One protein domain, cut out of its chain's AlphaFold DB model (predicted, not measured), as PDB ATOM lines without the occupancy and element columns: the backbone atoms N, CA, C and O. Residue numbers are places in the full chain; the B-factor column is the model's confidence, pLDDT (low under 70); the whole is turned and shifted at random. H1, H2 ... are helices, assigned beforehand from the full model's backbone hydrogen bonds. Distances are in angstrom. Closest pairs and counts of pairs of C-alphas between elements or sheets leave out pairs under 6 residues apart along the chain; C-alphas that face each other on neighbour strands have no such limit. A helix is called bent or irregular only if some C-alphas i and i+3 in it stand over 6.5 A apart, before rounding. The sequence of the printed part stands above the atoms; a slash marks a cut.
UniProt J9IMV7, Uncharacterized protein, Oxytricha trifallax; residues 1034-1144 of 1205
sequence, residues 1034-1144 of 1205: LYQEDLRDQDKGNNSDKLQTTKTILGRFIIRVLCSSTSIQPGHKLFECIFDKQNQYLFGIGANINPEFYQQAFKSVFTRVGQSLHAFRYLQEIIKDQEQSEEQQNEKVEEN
ATOM      1  N   LEU A1034     110.704 161.534 150.387       84.56
ATOM      2  CA  LEU A1034     109.738 162.547 149.942       84.56
ATOM      3  C   LEU A1034     108.829 163.076 151.069       84.56
ATOM      4  O   LEU A1034     108.255 164.152 150.919       84.56
ATOM      5  N   TYR A1035     108.681 162.331 152.171       89.19
ATOM      6  CA  TYR A1035     107.800 162.661 153.301       89.19
ATOM      7  C   TYR A1035     108.565 162.935 154.609       89.19
ATOM      8  O   TYR A1035     108.016 162.805 155.711       89.19
ATOM      9  N   GLN A1036     109.842 163.310 154.474       90.06
ATOM     10  CA  GLN A1036     110.761 163.647 155.564       90.06
ATOM     11  C   GLN A1036     111.196 165.126 155.524       90.06
ATOM     12  O   GLN A1036     112.307 165.461 155.915       90.06
ATOM     13  N   GLU A1037     110.351 166.027 155.020       88.94
ATOM     14  CA  GLU A1037     110.609 167.468 155.081       88.94
ATOM     15  C   GLU A1037     110.559 167.974 156.532       88.94
ATOM     16  O   GLU A1037     109.690 167.580 157.318       88.94
ATOM     17  N   ASP A1038     111.455 168.901 156.875       86.62
ATOM     18  CA  ASP A1038     111.507 169.494 158.210       86.62
ATOM     19  C   ASP A1038     110.221 170.271 158.556       86.62
ATOM     20  O   ASP A1038     109.613 170.977 157.737       86.62
ATOM     21  N   LEU A1039     109.818 170.174 159.824       85.00
ATOM     22  CA  LEU A1039     108.664 170.889 160.360       85.00
ATOM     23  C   LEU A1039     109.053 172.339 160.690       85.00
ATOM     24  O   LEU A1039     109.971 172.576 161.476       85.00
ATOM     25  N   ARG A1040     108.345 173.328 160.130       81.38
ATOM     26  CA  ARG A1040     108.590 174.745 160.450       81.38
ATOM     27  C   ARG A1040     107.941 175.113 161.779       81.38
ATOM     28  O   ARG A1040     106.911 174.560 162.147       81.38
ATOM     29  N   ASP A1041     108.479 176.121 162.463       70.00
ATOM     30  CA  ASP A1041     107.941 176.565 163.760       70.00
ATOM     31  C   ASP A1041     106.500 177.092 163.681       70.00
ATOM     32  O   ASP A1041     105.749 176.978 164.641       70.00
ATOM     33  N   GLN A1042     106.086 177.611 162.521       63.91
ATOM     34  CA  GLN A1042     104.709 178.058 162.264       63.91
ATOM     35  C   GLN A1042     103.720 176.896 162.066       63.91
ATOM     36  O   GLN A1042     102.513 177.102 162.167       63.91
ATOM     37  N   ASP A1043     104.223 175.686 161.799       64.62
ATOM     38  CA  ASP A1043     103.426 174.480 161.550       64.62
ATOM     39  C   ASP A1043     103.232 173.641 162.836       64.62
ATOM     40  O   ASP A1043     102.561 172.609 162.806       64.62
ATOM     41  N   LYS A1044     103.803 174.075 163.972       68.25
ATOM     42  CA  LYS A1044     103.667 173.450 165.299       68.25
ATOM     43  C   LYS A1044     102.382 173.942 165.980       68.25
ATOM     44  O   LYS A1044     102.329 175.053 166.500       68.25
ATOM     45  N   GLY A1045     101.320 173.140 165.933       62.72
ATOM     46  CA  GLY A1045     100.041 173.455 166.582       62.72
ATOM     47  C   GLY A1045     100.006 173.090 168.073       62.72
ATOM     48  O   GLY A1045     100.491 172.031 168.457       62.72
ATOM     49  N   ASN A1046      99.361 173.924 168.897       58.38
ATOM     50  CA  ASN A1046      99.097 173.662 170.319       58.38
ATOM     51  C   ASN A1046      97.678 173.099 170.507       58.38
ATOM     52  O   ASN A1046      96.740 173.871 170.676       58.38
ATOM     53  N   ASN A1047      97.501 171.775 170.490       60.12
ATOM     54  CA  ASN A1047      96.242 171.130 170.894       60.12
ATOM     55  C   ASN A1047      96.554 169.942 171.816       60.12
ATOM     56  O   ASN A1047      97.059 168.930 171.341       60.12
ATOM     57  N   SER A1048      96.266 170.062 173.117       57.91
ATOM     58  CA  SER A1048      96.709 169.120 174.162       57.91
ATOM     59  C   SER A1048      95.864 167.851 174.302       57.91
ATOM     60  O   SER A1048      96.405 166.801 174.622       57.91
ATOM     61  N   ASP A1049      94.559 167.894 174.025       61.62
ATOM     62  CA  ASP A1049      93.646 166.880 174.590       61.62
ATOM     63  C   ASP A1049      93.474 165.616 173.724       61.62
ATOM     64  O   ASP A1049      92.749 164.692 174.089       61.62
ATOM     65  N   LYS A1050      94.098 165.561 172.537       70.62
ATOM     66  CA  LYS A1050      93.887 164.485 171.540       70.62
ATOM     67  C   LYS A1050      95.174 163.983 170.882       70.62
ATOM     68  O   LYS A1050      95.132 163.365 169.812       70.62
ATOM     69  N   LEU A1051      96.319 164.252 171.510       76.62
ATOM     70  CA  LEU A1051      97.644 164.001 170.945       76.62
ATOM     71  C   LEU A1051      97.910 162.510 170.713       76.62
ATOM     72  O   LEU A1051      98.334 162.146 169.619       76.62
ATOM     73  N   GLN A1052      97.584 161.637 171.674       81.00
ATOM     74  CA  GLN A1052      97.875 160.202 171.555       81.00
ATOM     75  C   GLN A1052      97.096 159.542 170.405       81.00
ATOM     76  O   GLN A1052      97.686 158.861 169.573       81.00
ATOM     77  N   THR A1053      95.790 159.808 170.289       83.31
ATOM     78  CA  THR A1053      94.967 159.299 169.177       83.31
ATOM     79  C   THR A1053      95.449 159.835 167.831       83.31
ATOM     80  O   THR A1053      95.543 159.083 166.864       83.31
ATOM     81  N   THR A1054      95.804 161.122 167.764       85.06
ATOM     82  CA  THR A1054      96.311 161.741 166.529       85.06
ATOM     83  C   THR A1054      97.664 161.154 166.125       85.06
ATOM     84  O   THR A1054      97.865 160.861 164.948       85.06
ATOM     85  N   LYS A1055      98.564 160.908 167.089       89.31
ATOM     86  CA  LYS A1055      99.853 160.240 166.867       89.31
ATOM     87  C   LYS A1055      99.647 158.843 166.289       89.31
ATOM     88  O   LYS A1055     100.260 158.520 165.278       89.31
ATOM     89  N   THR A1056      98.761 158.043 166.884       88.06
ATOM     90  CA  THR A1056      98.468 156.684 166.410       88.06
ATOM     91  C   THR A1056      97.913 156.691 164.986       88.06
ATOM     92  O   THR A1056      98.398 155.939 164.147       88.06
ATOM     93  N   ILE A1057      96.953 157.570 164.673       89.06
ATOM     94  CA  ILE A1057      96.379 157.686 163.320       89.06
ATOM     95  C   ILE A1057      97.441 158.130 162.307       89.06
ATOM     96  O   ILE A1057      97.522 157.569 161.216       89.06
ATOM     97  N   LEU A1058      98.277 159.109 162.664       90.12
ATOM     98  CA  LEU A1058      99.370 159.576 161.811       90.12
ATOM     99  C   LEU A1058     100.426 158.481 161.590       90.12
ATOM    100  O   LEU A1058     100.895 158.308 160.469       90.12
ATOM    101  N   GLY A1059     100.765 157.707 162.623       88.06
ATOM    102  CA  GLY A1059     101.664 156.557 162.509       88.06
ATOM    103  C   GLY A1059     101.122 155.509 161.540       88.06
ATOM    104  O   GLY A1059     101.829 155.091 160.624       88.06
ATOM    105  N   ARG A1060      99.834 155.165 161.666       89.00
ATOM    106  CA  ARG A1060      99.139 154.268 160.729       89.00
ATOM    107  C   ARG A1060      99.112 154.837 159.312       89.00
ATOM    108  O   ARG A1060      99.366 154.094 158.372       89.00
ATOM    109  N   PHE A1061      98.864 156.136 159.142       88.19
ATOM    110  CA  PHE A1061      98.909 156.800 157.834       88.19
ATOM    111  C   PHE A1061     100.287 156.660 157.178       88.19
ATOM    112  O   PHE A1061     100.387 156.261 156.021       88.19
ATOM    113  N   ILE A1062     101.358 156.920 157.931       87.62
ATOM    114  CA  ILE A1062     102.727 156.787 157.427       87.62
ATOM    115  C   ILE A1062     102.999 155.340 157.000       87.62
ATOM    116  O   ILE A1062     103.383 155.110 155.857       87.62
ATOM    117  N   ILE A1063     102.739 154.370 157.880       85.00
ATOM    118  CA  ILE A1063     103.054 152.950 157.651       85.00
ATOM    119  C   ILE A1063     102.236 152.366 156.496       85.00
ATOM    120  O   ILE A1063     102.779 151.680 155.632       85.00
ATOM    121  N   ARG A1064     100.928 152.635 156.471       81.44
ATOM    122  CA  ARG A1064      99.981 152.012 155.536       81.44
ATOM    123  C   ARG A1064      99.937 152.700 154.175       81.44
ATOM    124  O   ARG A1064      99.583 152.049 153.196       81.44
ATOM    125  N   VAL A1065     100.269 153.993 154.112       78.69
ATOM    126  CA  VAL A1065     100.097 154.816 152.905       78.69
ATOM    127  C   VAL A1065     101.423 155.366 152.381       78.69
ATOM    128  O   VAL A1065     101.696 155.248 151.191       78.69
ATOM    129  N   LEU A1066     102.265 155.953 153.234       81.44
ATOM    130  CA  LEU A1066     103.452 156.703 152.788       81.44
ATOM    131  C   LEU A1066     104.738 155.867 152.690       81.44
ATOM    132  O   LEU A1066     105.666 156.248 151.977       81.44
ATOM    133  N   CYS A1067     104.824 154.737 153.398       75.75
ATOM    134  CA  CYS A1067     105.955 153.811 153.288       75.75
ATOM    135  C   CYS A1067     105.933 153.014 151.973       75.75
ATOM    136  O   CYS A1067     106.990 152.654 151.462       75.75
ATOM    137  N   SER A1068     104.746 152.752 151.418       61.66
ATOM    138  CA  SER A1068     104.546 151.897 150.240       61.66
ATOM    139  C   SER A1068     104.154 152.656 148.966       61.66
ATOM    140  O   SER A1068     104.268 152.092 147.878       61.66
ATOM    141  N   SER A1069     103.719 153.921 149.064       62.50
ATOM    142  CA  SER A1069     103.250 154.715 147.923       62.50
ATOM    143  C   SER A1069     103.932 156.079 147.819       62.50
ATOM    144  O   SER A1069     104.157 156.760 148.815       62.50
ATOM    145  N   THR A1070     104.193 156.513 146.583       59.75
ATOM    146  CA  THR A1070     104.605 157.886 146.234       59.75
ATOM    147  C   THR A1070     103.482 158.685 145.561       59.75
ATOM    148  O   THR A1070     103.709 159.793 145.077       59.75
ATOM    149  N   SER A1071     102.261 158.135 145.505       58.66
ATOM    150  CA  SER A1071     101.135 158.731 144.772       58.66
ATOM    151  C   SER A1071     100.581 160.006 145.417       58.66
ATOM    152  O   SER A1071      99.995 160.837 144.720       58.66
ATOM    153  N   ILE A1072     100.776 160.196 146.727       70.06
ATOM    154  CA  ILE A1072     100.289 161.382 147.437       70.06
ATOM    155  C   ILE A1072     101.305 162.512 147.306       70.06
ATOM    156  O   ILE A1072     102.463 162.386 147.707       70.06
ATOM    157  N   GLN A1073     100.849 163.646 146.780       76.50
ATOM    158  CA  GLN A1073     101.679 164.832 146.614       76.50
ATOM    159  C   GLN A1073     102.104 165.399 147.981       76.50
ATOM    160  O   GLN A1073     101.237 165.703 148.808       76.50
ATOM    161  N   PRO A1074     103.409 165.632 148.222       82.81
ATOM    162  CA  PRO A1074     103.904 166.119 149.512       82.81
ATOM    163  C   PRO A1074     103.385 167.524 149.856       82.81
ATOM    164  O   PRO A1074     103.345 167.896 151.024       82.81
ATOM    165  N   GLY A1075     102.937 168.303 148.864       80.69
ATOM    166  CA  GLY A1075     102.419 169.660 149.053       80.69
ATOM    167  C   GLY A1075     101.017 169.763 149.670       80.69
ATOM    168  O   GLY A1075     100.623 170.864 150.054       80.69
ATOM    169  N   HIS A1076     100.259 168.665 149.758       85.62
ATOM    170  CA  HIS A1076      98.915 168.668 150.349       85.62
ATOM    171  C   HIS A1076      98.959 168.898 151.864       85.62
ATOM    172  O   HIS A1076      99.948 168.574 152.517       85.62
ATOM    173  N   LYS A1077      97.877 169.435 152.440       86.50
ATOM    174  CA  LYS A1077      97.743 169.586 153.896       86.50
ATOM    175  C   LYS A1077      97.553 168.219 154.556       86.50
ATOM    176  O   LYS A1077      96.660 167.462 154.179       86.50
ATOM    177  N   LEU A1078      98.374 167.930 155.562       87.31
ATOM    178  CA  LEU A1078      98.468 166.621 156.206       87.31
ATOM    179  C   LEU A1078      97.148 166.197 156.858       87.31
ATOM    180  O   LEU A1078      96.612 165.141 156.539       87.31
ATOM    181  N   PHE A1079      96.599 167.028 157.745       85.88
ATOM    182  CA  PHE A1079      95.424 166.652 158.538       85.88
ATOM    183  C   PHE A1079      94.118 166.659 157.733       85.88
ATOM    184  O   PHE A1079      93.236 165.854 158.013       85.88
ATOM    185  N   GLU A1080      94.004 167.489 156.690       82.38
ATOM    186  CA  GLU A1080      92.881 167.394 155.742       82.38
ATOM    187  C   GLU A1080      92.917 166.056 154.983       82.38
ATOM    188  O   GLU A1080      91.878 165.431 154.800       82.38
ATOM    189  N   CYS A1081      94.113 165.575 154.618       83.94
ATOM    190  CA  CYS A1081      94.292 164.288 153.947       83.94
ATOM    191  C   CYS A1081      94.034 163.091 154.883       83.94
ATOM    192  O   CYS A1081      93.336 162.152 154.503       83.94
ATOM    193  N   ILE A1082      94.540 163.124 156.121       84.69
ATOM    194  CA  ILE A1082      94.364 162.035 157.103       84.69
ATOM    195  C   ILE A1082      92.895 161.838 157.482       84.69
ATOM    196  O   ILE A1082      92.436 160.703 157.584       84.69
ATOM    197  N   PHE A1083      92.159 162.929 157.701       83.38
ATOM    198  CA  PHE A1083      90.771 162.873 158.158       83.38
ATOM    199  C   PHE A1083      89.750 162.867 157.009       83.38
ATOM    200  O   PHE A1083      88.579 163.170 157.232       83.38
ATOM    201  N   ASP A1084      90.165 162.542 155.785       78.44
ATOM    202  CA  ASP A1084      89.251 162.311 154.665       78.44
ATOM    203  C   ASP A1084      88.384 161.057 154.916       78.44
ATOM    204  O   ASP A1084      88.807 160.094 155.564       78.44
ATOM    205  N   LYS A1085      87.161 161.035 154.376       70.00
ATOM    206  CA  LYS A1085      86.220 159.908 154.470       70.00
ATOM    207  C   LYS A1085      86.820 158.604 153.940       70.00
ATOM    208  O   LYS A1085      86.485 157.539 154.449       70.00
ATOM    209  N   GLN A1086      87.718 158.672 152.957       71.06
ATOM    210  CA  GLN A1086      88.385 157.490 152.396       71.06
ATOM    211  C   GLN A1086      89.392 156.841 153.367       71.06
ATOM    212  O   GLN A1086      89.691 155.657 153.241       71.06
ATOM    213  N   ASN A1087      89.856 157.575 154.385       78.44
ATOM    214  CA  ASN A1087      90.912 157.159 155.309       78.44
ATOM    215  C   ASN A1087      90.402 156.698 156.688       78.44
ATOM    216  O   ASN A1087      91.182 156.532 157.624       78.44
ATOM    217  N   GLN A1088      89.102 156.417 156.820       78.94
ATOM    218  CA  GLN A1088      88.499 155.969 158.085       78.94
ATOM    219  C   GLN A1088      89.117 154.681 158.656       78.94
ATOM    220  O   GLN A1088      89.153 154.506 159.872       78.94
ATOM    221  N   TYR A1089      89.667 153.804 157.808       79.75
ATOM    222  CA  TYR A1089      90.355 152.576 158.235       79.75
ATOM    223  C   TYR A1089      91.619 152.841 159.082       79.75
ATOM    224  O   TYR A1089      92.106 151.940 159.760       79.75
ATOM    225  N   LEU A1090      92.148 154.071 159.080       85.31
ATOM    226  CA  LEU A1090      93.278 154.477 159.922       85.31
ATOM    227  C   LEU A1090      92.872 154.689 161.389       85.31
ATOM    228  O   LEU A1090      93.717 154.600 162.275       85.31
ATOM    229  N   PHE A1091      91.590 154.950 161.661       86.06
ATOM    230  CA  PHE A1091      91.080 155.269 163.004       86.06
ATOM    231  C   PHE A1091      90.966 154.046 163.912       86.06
ATOM    232  O   PHE A1091      90.932 154.181 165.135       86.06
ATOM    233  N   GLY A1092      90.959 152.867 163.300       82.25
ATOM    234  CA  GLY A1092      90.908 151.582 163.965       82.25
ATOM    235  C   GLY A1092      89.508 151.026 164.158       82.25
ATOM    236  O   GLY A1092      88.516 151.759 164.201       82.25
ATOM    237  N   ILE A1093      89.421 149.705 164.284       82.88
ATOM    238  CA  ILE A1093      88.140 149.007 164.458       82.88
ATOM    239  C   ILE A1093      87.426 149.508 165.705       82.88
ATOM    240  O   ILE A1093      88.046 149.684 166.748       82.88
ATOM    241  N   GLY A1094      86.117 149.758 165.611       71.00
ATOM    242  CA  GLY A1094      85.292 150.195 166.742       71.00
ATOM    243  C   GLY A1094      85.626 151.588 167.292       71.00
ATOM    244  O   GLY A1094      85.134 151.946 168.361       71.00
ATOM    245  N   ALA A1095      86.465 152.376 166.609       75.25
ATOM    246  CA  ALA A1095      86.772 153.742 167.016       75.25
ATOM    247  C   ALA A1095      85.662 154.712 166.572       75.25
ATOM    248  O   ALA A1095      85.464 154.947 165.383       75.25
ATOM    249  N   ASN A1096      84.965 155.333 167.530       68.88
ATOM    250  CA  ASN A1096      83.975 156.383 167.259       68.88
ATOM    251  C   ASN A1096      84.658 157.751 167.099       68.88
ATOM    252  O   ASN A1096      84.562 158.619 167.968       68.88
ATOM    253  N   ILE A1097      85.383 157.939 165.995       75.56
ATOM    254  CA  ILE A1097      86.060 159.200 165.668       75.56
ATOM    255  C   ILE A1097      85.224 159.971 164.646       75.56
ATOM    256  O   ILE A1097      84.985 159.476 163.549       75.56
ATOM    257  N   ASN A1098      84.798 161.193 164.987       78.62
ATOM    258  CA  ASN A1098      84.152 162.098 164.034       78.62
ATOM    259  C   ASN A1098      85.229 162.866 163.233       78.62
ATOM    260  O   ASN A1098      85.878 163.743 163.815       78.62
ATOM    261  N   PRO A1099      85.429 162.587 161.930       78.19
ATOM    262  CA  PRO A1099      86.505 163.196 161.143       78.19
ATOM    263  C   PRO A1099      86.360 164.718 161.031       78.19
ATOM    264  O   PRO A1099      87.355 165.434 161.092       78.19
ATOM    265  N   GLU A1100      85.127 165.227 160.948       78.56
ATOM    266  CA  GLU A1100      84.843 166.663 160.820       78.56
ATOM    267  C   GLU A1100      85.296 167.439 162.062       78.56
ATOM    268  O   GLU A1100      85.841 168.538 161.955       78.56
ATOM    269  N   PHE A1101      85.143 166.838 163.246       79.31
ATOM    270  CA  PHE A1101      85.621 167.422 164.498       79.31
ATOM    271  C   PHE A1101      87.150 167.580 164.493       79.31
ATOM    272  O   PHE A1101      87.676 168.619 164.892       79.31
ATOM    273  N   TYR A1102      87.880 166.560 164.030       76.25
ATOM    274  CA  TYR A1102      89.342 166.602 163.976       76.25
ATOM    275  C   TYR A1102      89.843 167.545 162.873       76.25
ATOM    276  O   TYR A1102      90.768 168.319 163.115       76.25
ATOM    277  N   GLN A1103      89.192 167.581 161.707       76.19
ATOM    278  CA  GLN A1103      89.497 168.565 160.662       76.19
ATOM    279  C   GLN A1103      89.336 170.007 161.165       76.19
ATOM    280  O   GLN A1103      90.167 170.862 160.861       76.19
ATOM    281  N   GLN A1104      88.305 170.285 161.969       77.06
ATOM    282  CA  GLN A1104      88.125 171.598 162.590       77.06
ATOM    283  C   GLN A1104      89.217 171.909 163.619       77.06
ATOM    284  O   GLN A1104      89.767 173.010 163.593       77.06
ATOM    285  N   ALA A1105      89.575 170.945 164.477       74.75
ATOM    286  CA  ALA A1105      90.618 171.118 165.490       74.75
ATOM    287  C   ALA A1105      91.997 171.425 164.877       74.75
ATOM    288  O   ALA A1105      92.755 172.214 165.435       74.75
ATOM    289  N   PHE A1106      92.303 170.851 163.709       76.12
ATOM    290  CA  PHE A1106      93.572 171.044 163.000       76.12
ATOM    291  C   PHE A1106      93.500 172.064 161.848       76.12
ATOM    292  O   PHE A1106      94.468 172.219 161.108       76.12
ATOM    293  N   LYS A1107      92.400 172.819 161.703       74.12
ATOM    294  CA  LYS A1107      92.199 173.785 160.602       74.12
ATOM    295  C   LYS A1107      93.254 174.900 160.554       74.12
ATOM    296  O   LYS A1107      93.537 175.430 159.479       74.12
ATOM    297  N   SER A1108      93.801 175.277 161.709       70.56
ATOM    298  CA  SER A1108      94.842 176.304 161.858       70.56
ATOM    299  C   SER A1108      96.267 175.774 161.667       70.56
ATOM    300  O   SER A1108      97.204 176.569 161.654       70.56
ATOM    301  N   VAL A1109      96.441 174.457 161.515       76.62
ATOM    302  CA  VAL A1109      97.745 173.805 161.370       76.62
ATOM    303  C   VAL A1109      98.058 173.620 159.884       76.62
ATOM    304  O   VAL A1109      97.308 172.975 159.152       76.62
ATOM    305  N   PHE A1110      99.173 174.190 159.422       78.25
ATOM    306  CA  PHE A1110      99.557 174.211 158.001       78.25
ATOM    307  C   PHE A1110     100.523 173.088 157.588       78.25
ATOM    308  O   PHE A1110     101.037 173.107 156.466       78.25
ATOM    309  N   THR A1111     100.727 172.091 158.455       86.00
ATOM    310  CA  THR A1111     101.590 170.935 158.189       86.00
ATOM    311  C   THR A1111     101.206 170.235 156.889       86.00
ATOM    312  O   THR A1111     100.029 169.973 156.620       86.00
ATOM    313  N   ARG A1112     102.213 169.904 156.082       89.31
ATOM    314  CA  ARG A1112     102.056 169.240 154.787       89.31
ATOM    315  C   ARG A1112     102.347 167.747 154.867       89.31
ATOM    316  O   ARG A1112     103.048 167.297 155.769       89.31
ATOM    317  N   VAL A1113     101.863 166.983 153.889       87.50
ATOM    318  CA  VAL A1113     102.142 165.540 153.772       87.50
ATOM    319  C   VAL A1113     103.646 165.267 153.667       87.50
ATOM    320  O   VAL A1113     104.136 164.304 154.253       87.50
ATOM    321  N   GLY A1114     104.399 166.161 153.022       87.62
ATOM    322  CA  GLY A1114     105.861 166.130 152.976       87.62
ATOM    323  C   GLY A1114     106.532 166.120 154.354       87.62
ATOM    324  O   GLY A1114     107.639 165.622 154.470       87.62
ATOM    325  N   GLN A1115     105.867 166.599 155.408       91.62
ATOM    326  CA  GLN A1115     106.425 166.734 156.761       91.62
ATOM    327  C   GLN A1115     105.948 165.630 157.729       91.62
ATOM    328  O   GLN A1115     106.115 165.751 158.945       91.62
ATOM    329  N   SER A1116     105.321 164.562 157.223       91.06
ATOM    330  CA  SER A1116     104.616 163.560 158.041       91.06
ATOM    331  C   SER A1116     105.498 162.898 159.108       91.06
ATOM    332  O   SER A1116     105.062 162.765 160.253       91.06
ATOM    333  N   LEU A1117     106.743 162.529 158.778       91.88
ATOM    334  CA  LEU A1117     107.662 161.902 159.740       91.88
ATOM    335  C   LEU A1117     107.998 162.834 160.910       91.88
ATOM    336  O   LEU A1117     107.940 162.438 162.076       91.88
ATOM    337  N   HIS A1118     108.349 164.081 160.602       90.75
ATOM    338  CA  HIS A1118     108.728 165.067 161.609       90.75
ATOM    339  C   HIS A1118     107.524 165.527 162.435       90.75
ATOM    340  O   HIS A1118     107.673 165.775 163.629       90.75
ATOM    341  N   ALA A1119     106.323 165.550 161.850       88.88
ATOM    342  CA  ALA A1119     105.082 165.766 162.586       88.88
ATOM    343  C   ALA A1119     104.803 164.630 163.585       88.88
ATOM    344  O   ALA A1119     104.438 164.896 164.729       88.88
ATOM    345  N   PHE A1120     105.030 163.371 163.193       90.75
ATOM    346  CA  PHE A1120     104.890 162.220 164.091       90.75
ATOM    347  C   PHE A1120     105.881 162.284 165.260       90.75
ATOM    348  O   PHE A1120     105.474 162.136 166.414       90.75
ATOM    349  N   ARG A1121     107.160 162.570 164.978       89.44
ATOM    350  CA  ARG A1121     108.196 162.743 166.012       89.44
ATOM    351  C   ARG A1121     107.863 163.889 166.964       89.44
ATOM    352  O   ARG A1121     107.937 163.706 168.172       89.44
ATOM    353  N   TYR A1122     107.414 165.024 166.432       87.31
ATOM    354  CA  TYR A1122     107.011 166.176 167.236       87.31
ATOM    355  C   TYR A1122     105.851 165.849 168.190       87.31
ATOM    356  O   TYR A1122     105.929 166.147 169.379       87.31
ATOM    357  N   LEU A1123     104.796 165.180 167.707       85.69
ATOM    358  CA  LEU A1123     103.688 164.743 168.566       85.69
ATOM    359  C   LEU A1123     104.160 163.772 169.653       85.69
ATOM    360  O   LEU A1123     103.703 163.851 170.789       85.69
ATOM    361  N   GLN A1124     105.078 162.866 169.317       85.75
ATOM    362  CA  GLN A1124     105.644 161.921 170.273       85.75
ATOM    363  C   GLN A1124     106.469 162.613 171.365       85.75
ATOM    364  O   GLN A1124     106.361 162.231 172.528       85.75
ATOM    365  N   GLU A1125     107.278 163.610 171.006       85.44
ATOM    366  CA  GLU A1125     108.050 164.409 171.961       85.44
ATOM    367  C   GLU A1125     107.125 165.152 172.928       85.44
ATOM    368  O   GLU A1125     107.301 165.025 174.136       85.44
ATOM    369  N   ILE A1126     106.065 165.803 172.427       83.06
ATOM    370  CA  ILE A1126     105.086 166.487 173.289       83.06
ATOM    371  C   ILE A1126     104.423 165.513 174.269       83.06
ATOM    372  O   ILE A1126     104.274 165.835 175.444       83.06
ATOM    373  N   ILE A1127     104.008 164.332 173.802       83.62
ATOM    374  CA  ILE A1127     103.350 163.334 174.659       83.62
ATOM    375  C   ILE A1127     104.310 162.856 175.750       83.62
ATOM    376  O   ILE A1127     103.923 162.766 176.910       83.62
ATOM    377  N   LYS A1128     105.575 162.610 175.398       83.81
ATOM    378  CA  LYS A1128     106.601 162.212 176.364       83.81
ATOM    379  C   LYS A1128     106.861 163.310 177.401       83.81
ATOM    380  O   LYS A1128     106.995 163.003 178.582       83.81
ATOM    381  N   ASP A1129     106.897 164.570 176.978       81.38
ATOM    382  CA  ASP A1129     107.070 165.714 177.877       81.38
ATOM    383  C   ASP A1129     105.851 165.899 178.804       81.38
ATOM    384  O   ASP A1129     106.013 166.230 179.980       81.38
ATOM    385  N   GLN A1130     104.632 165.639 178.311       79.25
ATOM    386  CA  GLN A1130     103.408 165.629 179.122       79.25
ATOM    387  C   GLN A1130     103.424 164.506 180.163       79.25
ATOM    388  O   GLN A1130     103.215 164.787 181.339       79.25
ATOM    389  N   GLU A1131     103.740 163.273 179.759       80.31
ATOM    390  CA  GLU A1131     103.841 162.117 180.662       80.31
ATOM    391  C   GLU A1131     104.897 162.356 181.756       80.31
ATOM    392  O   GLU A1131     104.631 162.125 182.933       80.31
ATOM    393  N   GLN A1132     106.062 162.912 181.401       81.50
ATOM    394  CA  GLN A1132     107.104 163.268 182.373       81.50
ATOM    395  C   GLN A1132     106.678 164.399 183.319       81.50
ATOM    396  O   GLN A1132     107.028 164.384 184.499       81.50
ATOM    397  N   SER A1133     105.931 165.389 182.827       78.19
ATOM    398  CA  SER A1133     105.398 166.481 183.651       78.19
ATOM    399  C   SER A1133     104.320 165.986 184.624       78.19
ATOM    400  O   SER A1133     104.312 166.387 185.791       78.19
ATOM    401  N   GLU A1134     103.442 165.084 184.177       77.94
ATOM    402  CA  GLU A1134     102.432 164.429 185.014       77.94
ATOM    403  C   GLU A1134     103.071 163.519 186.066       77.94
ATOM    404  O   GLU A1134     102.668 163.558 187.227       77.94
ATOM    405  N   GLU A1135     104.105 162.755 185.706       77.44
ATOM    406  CA  GLU A1135     104.873 161.936 186.647       77.44
ATOM    407  C   GLU A1135     105.550 162.815 187.710       77.44
ATOM    408  O   GLU A1135     105.370 162.582 188.903       77.44
ATOM    409  N   GLN A1136     106.193 163.921 187.314       77.25
ATOM    410  CA  GLN A1136     106.771 164.894 188.253       77.25
ATOM    411  C   GLN A1136     105.718 165.600 189.124       77.25
ATOM    412  O   GLN A1136     105.994 165.953 190.275       77.25
ATOM    413  N   GLN A1137     104.511 165.854 188.606       76.19
ATOM    414  CA  GLN A1137     103.402 166.380 189.407       76.19
ATOM    415  C   GLN A1137     102.884 165.337 190.396       76.19
ATOM    416  O   GLN A1137     102.663 165.676 191.559       76.19
ATOM    417  N   ASN A1138     102.734 164.083 189.972       77.81
ATOM    418  CA  ASN A1138     102.307 162.979 190.823       77.81
ATOM    419  C   ASN A1138     103.331 162.708 191.930       77.81
ATOM    420  O   ASN A1138     102.935 162.598 193.088       77.81
ATOM    421  N   GLU A1139     104.630 162.734 191.621       76.12
ATOM    422  CA  GLU A1139     105.710 162.659 192.608       76.12
ATOM    423  C   GLU A1139     105.646 163.824 193.607       76.12
ATOM    424  O   GLU A1139     105.706 163.598 194.813       76.12
ATOM    425  N   LYS A1140     105.421 165.067 193.151       77.31
ATOM    426  CA  LYS A1140     105.235 166.231 194.046       77.31
ATOM    427  C   LYS A1140     103.980 166.119 194.915       77.31
ATOM    428  O   LYS A1140     103.986 166.560 196.066       77.31
ATOM    429  N   VAL A1141     102.889 165.564 194.387       77.94
ATOM    430  CA  VAL A1141     101.654 165.305 195.143       77.94
ATOM    431  C   VAL A1141     101.887 164.203 196.178       77.94
ATOM    432  O   VAL A1141     101.427 164.332 197.314       77.94
ATOM    433  N   GLU A1142     102.634 163.156 195.832       75.75
ATOM    434  CA  GLU A1142     102.995 162.072 196.743       75.75
ATOM    435  C   GLU A1142     103.984 162.539 197.828       75.75
ATOM    436  O   GLU A1142     103.806 162.221 199.004       75.75
ATOM    437  N   GLU A1143     104.965 163.380 197.485       76.56
ATOM    438  CA  GLU A1143     105.860 164.048 198.438       76.56
ATOM    439  C   GLU A1143     105.105 165.004 199.370       76.56
ATOM    440  O   GLU A1143     105.370 165.034 200.574       76.56
ATOM    441  N   ASN A1144     104.130 165.763 198.857       71.88
ATOM    442  CA  ASN A1144     103.282 166.629 199.678       71.88
ATOM    443  C   ASN A1144     102.360 165.826 200.604       71.88
ATOM    444  O   ASN A1144     102.162 166.226 201.754       71.88
TER     445      ASN A1144
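This is residues 1034 to 1144 of the 1205 residues of an uncharacterized protein of Oxytricha trifallax (UniProt J9IMV7). A body of short helices and loops has one long helix, H5, for a handle: the first part of H5 packs side by side with H1, running the opposite way, and its last residues, 1131 to 1144, stick out as a straight arm that makes the length. In the body the short helices H2 and H3 pack on one stretch of H1, with H4 near H2 and H3. The printed part has 111 residues with five named helices, in the order H1, H2, H3, H4, H5, and no named strand; the class is all helix. It is only just compact, close to loose, with a radius of gyration of the C-alphas of 15.5 A, and elongated, spanning 55 by 33 by 26 A.

Residues 1034 to 1050 come first, 17 residues with no named element. H1, residues 1051 to 1066, begins with C-alpha 1051 at (97.644, 164.001, 170.945) and is 20.4 A long. H2 is residues 1078 to 1082, H3 is residues 1085 to 1090, and H4 is residues 1099 to 1105. H3 is irregular, with C-alphas 1086 and 1089 7.9 A apart. H5, residues 1113 to 1144, runs 45.9 A from (102.142, 165.540, 153.772) to (103.282, 166.629, 199.678). It is irregular, with C-alphas 1114 and 1117 8.2 A apart, and has a kink of 29 degrees near residue 1120.

H1 is the hub, touching three helices. H5 touches it with residues 1116 to 1127 alone, at a shallow tilt of 27 degrees, opposite ways; the closest C-alphas, of Lys 1055 and Phe 1120, are 6.1 A apart. With residues 1057 to 1061 alone, H1 only just touches H2 and H3, with 3 pairs of C-alphas within 8 A each. The closest are those of Phe 1061 and Ile 1082, 7.0 A, and of Ile 1057 and Leu 1090, 5.6 A. H1 and H3 are about perpendicular, at 78 degrees. H5 touches H2 with residues 1113 to 1116 alone, closest at the C-alphas of Leu 1078 and Val 1113, 4.5 A. H4 is close to H2 but not clearly touching, the C-alphas of Glu 1080 and Gln 1103 being 6.1 A apart. H1 and H4 are apart, as are H3 and H5. Each O i to N i+4 pair is within hydrogen-bond range in H1, H2 and H4; in H5 26 of 28 are, and in H3 0 of 2, beside 1 of 3 O i to N i+3 pairs.

The C-alphas farthest apart, of Ser 1071 and Asn 1144, are 55.5 A apart. Without residues 1131 to 1144, which stand free, the body spans 33 by 33 by 22 A. The printed part has no cut. The link from H1 to H2 is long, with 11 residues. Mean pLDDT of the printed part is 79.4, with residues 1042 to 1049, 1068 to 1071 and 1096 under 70.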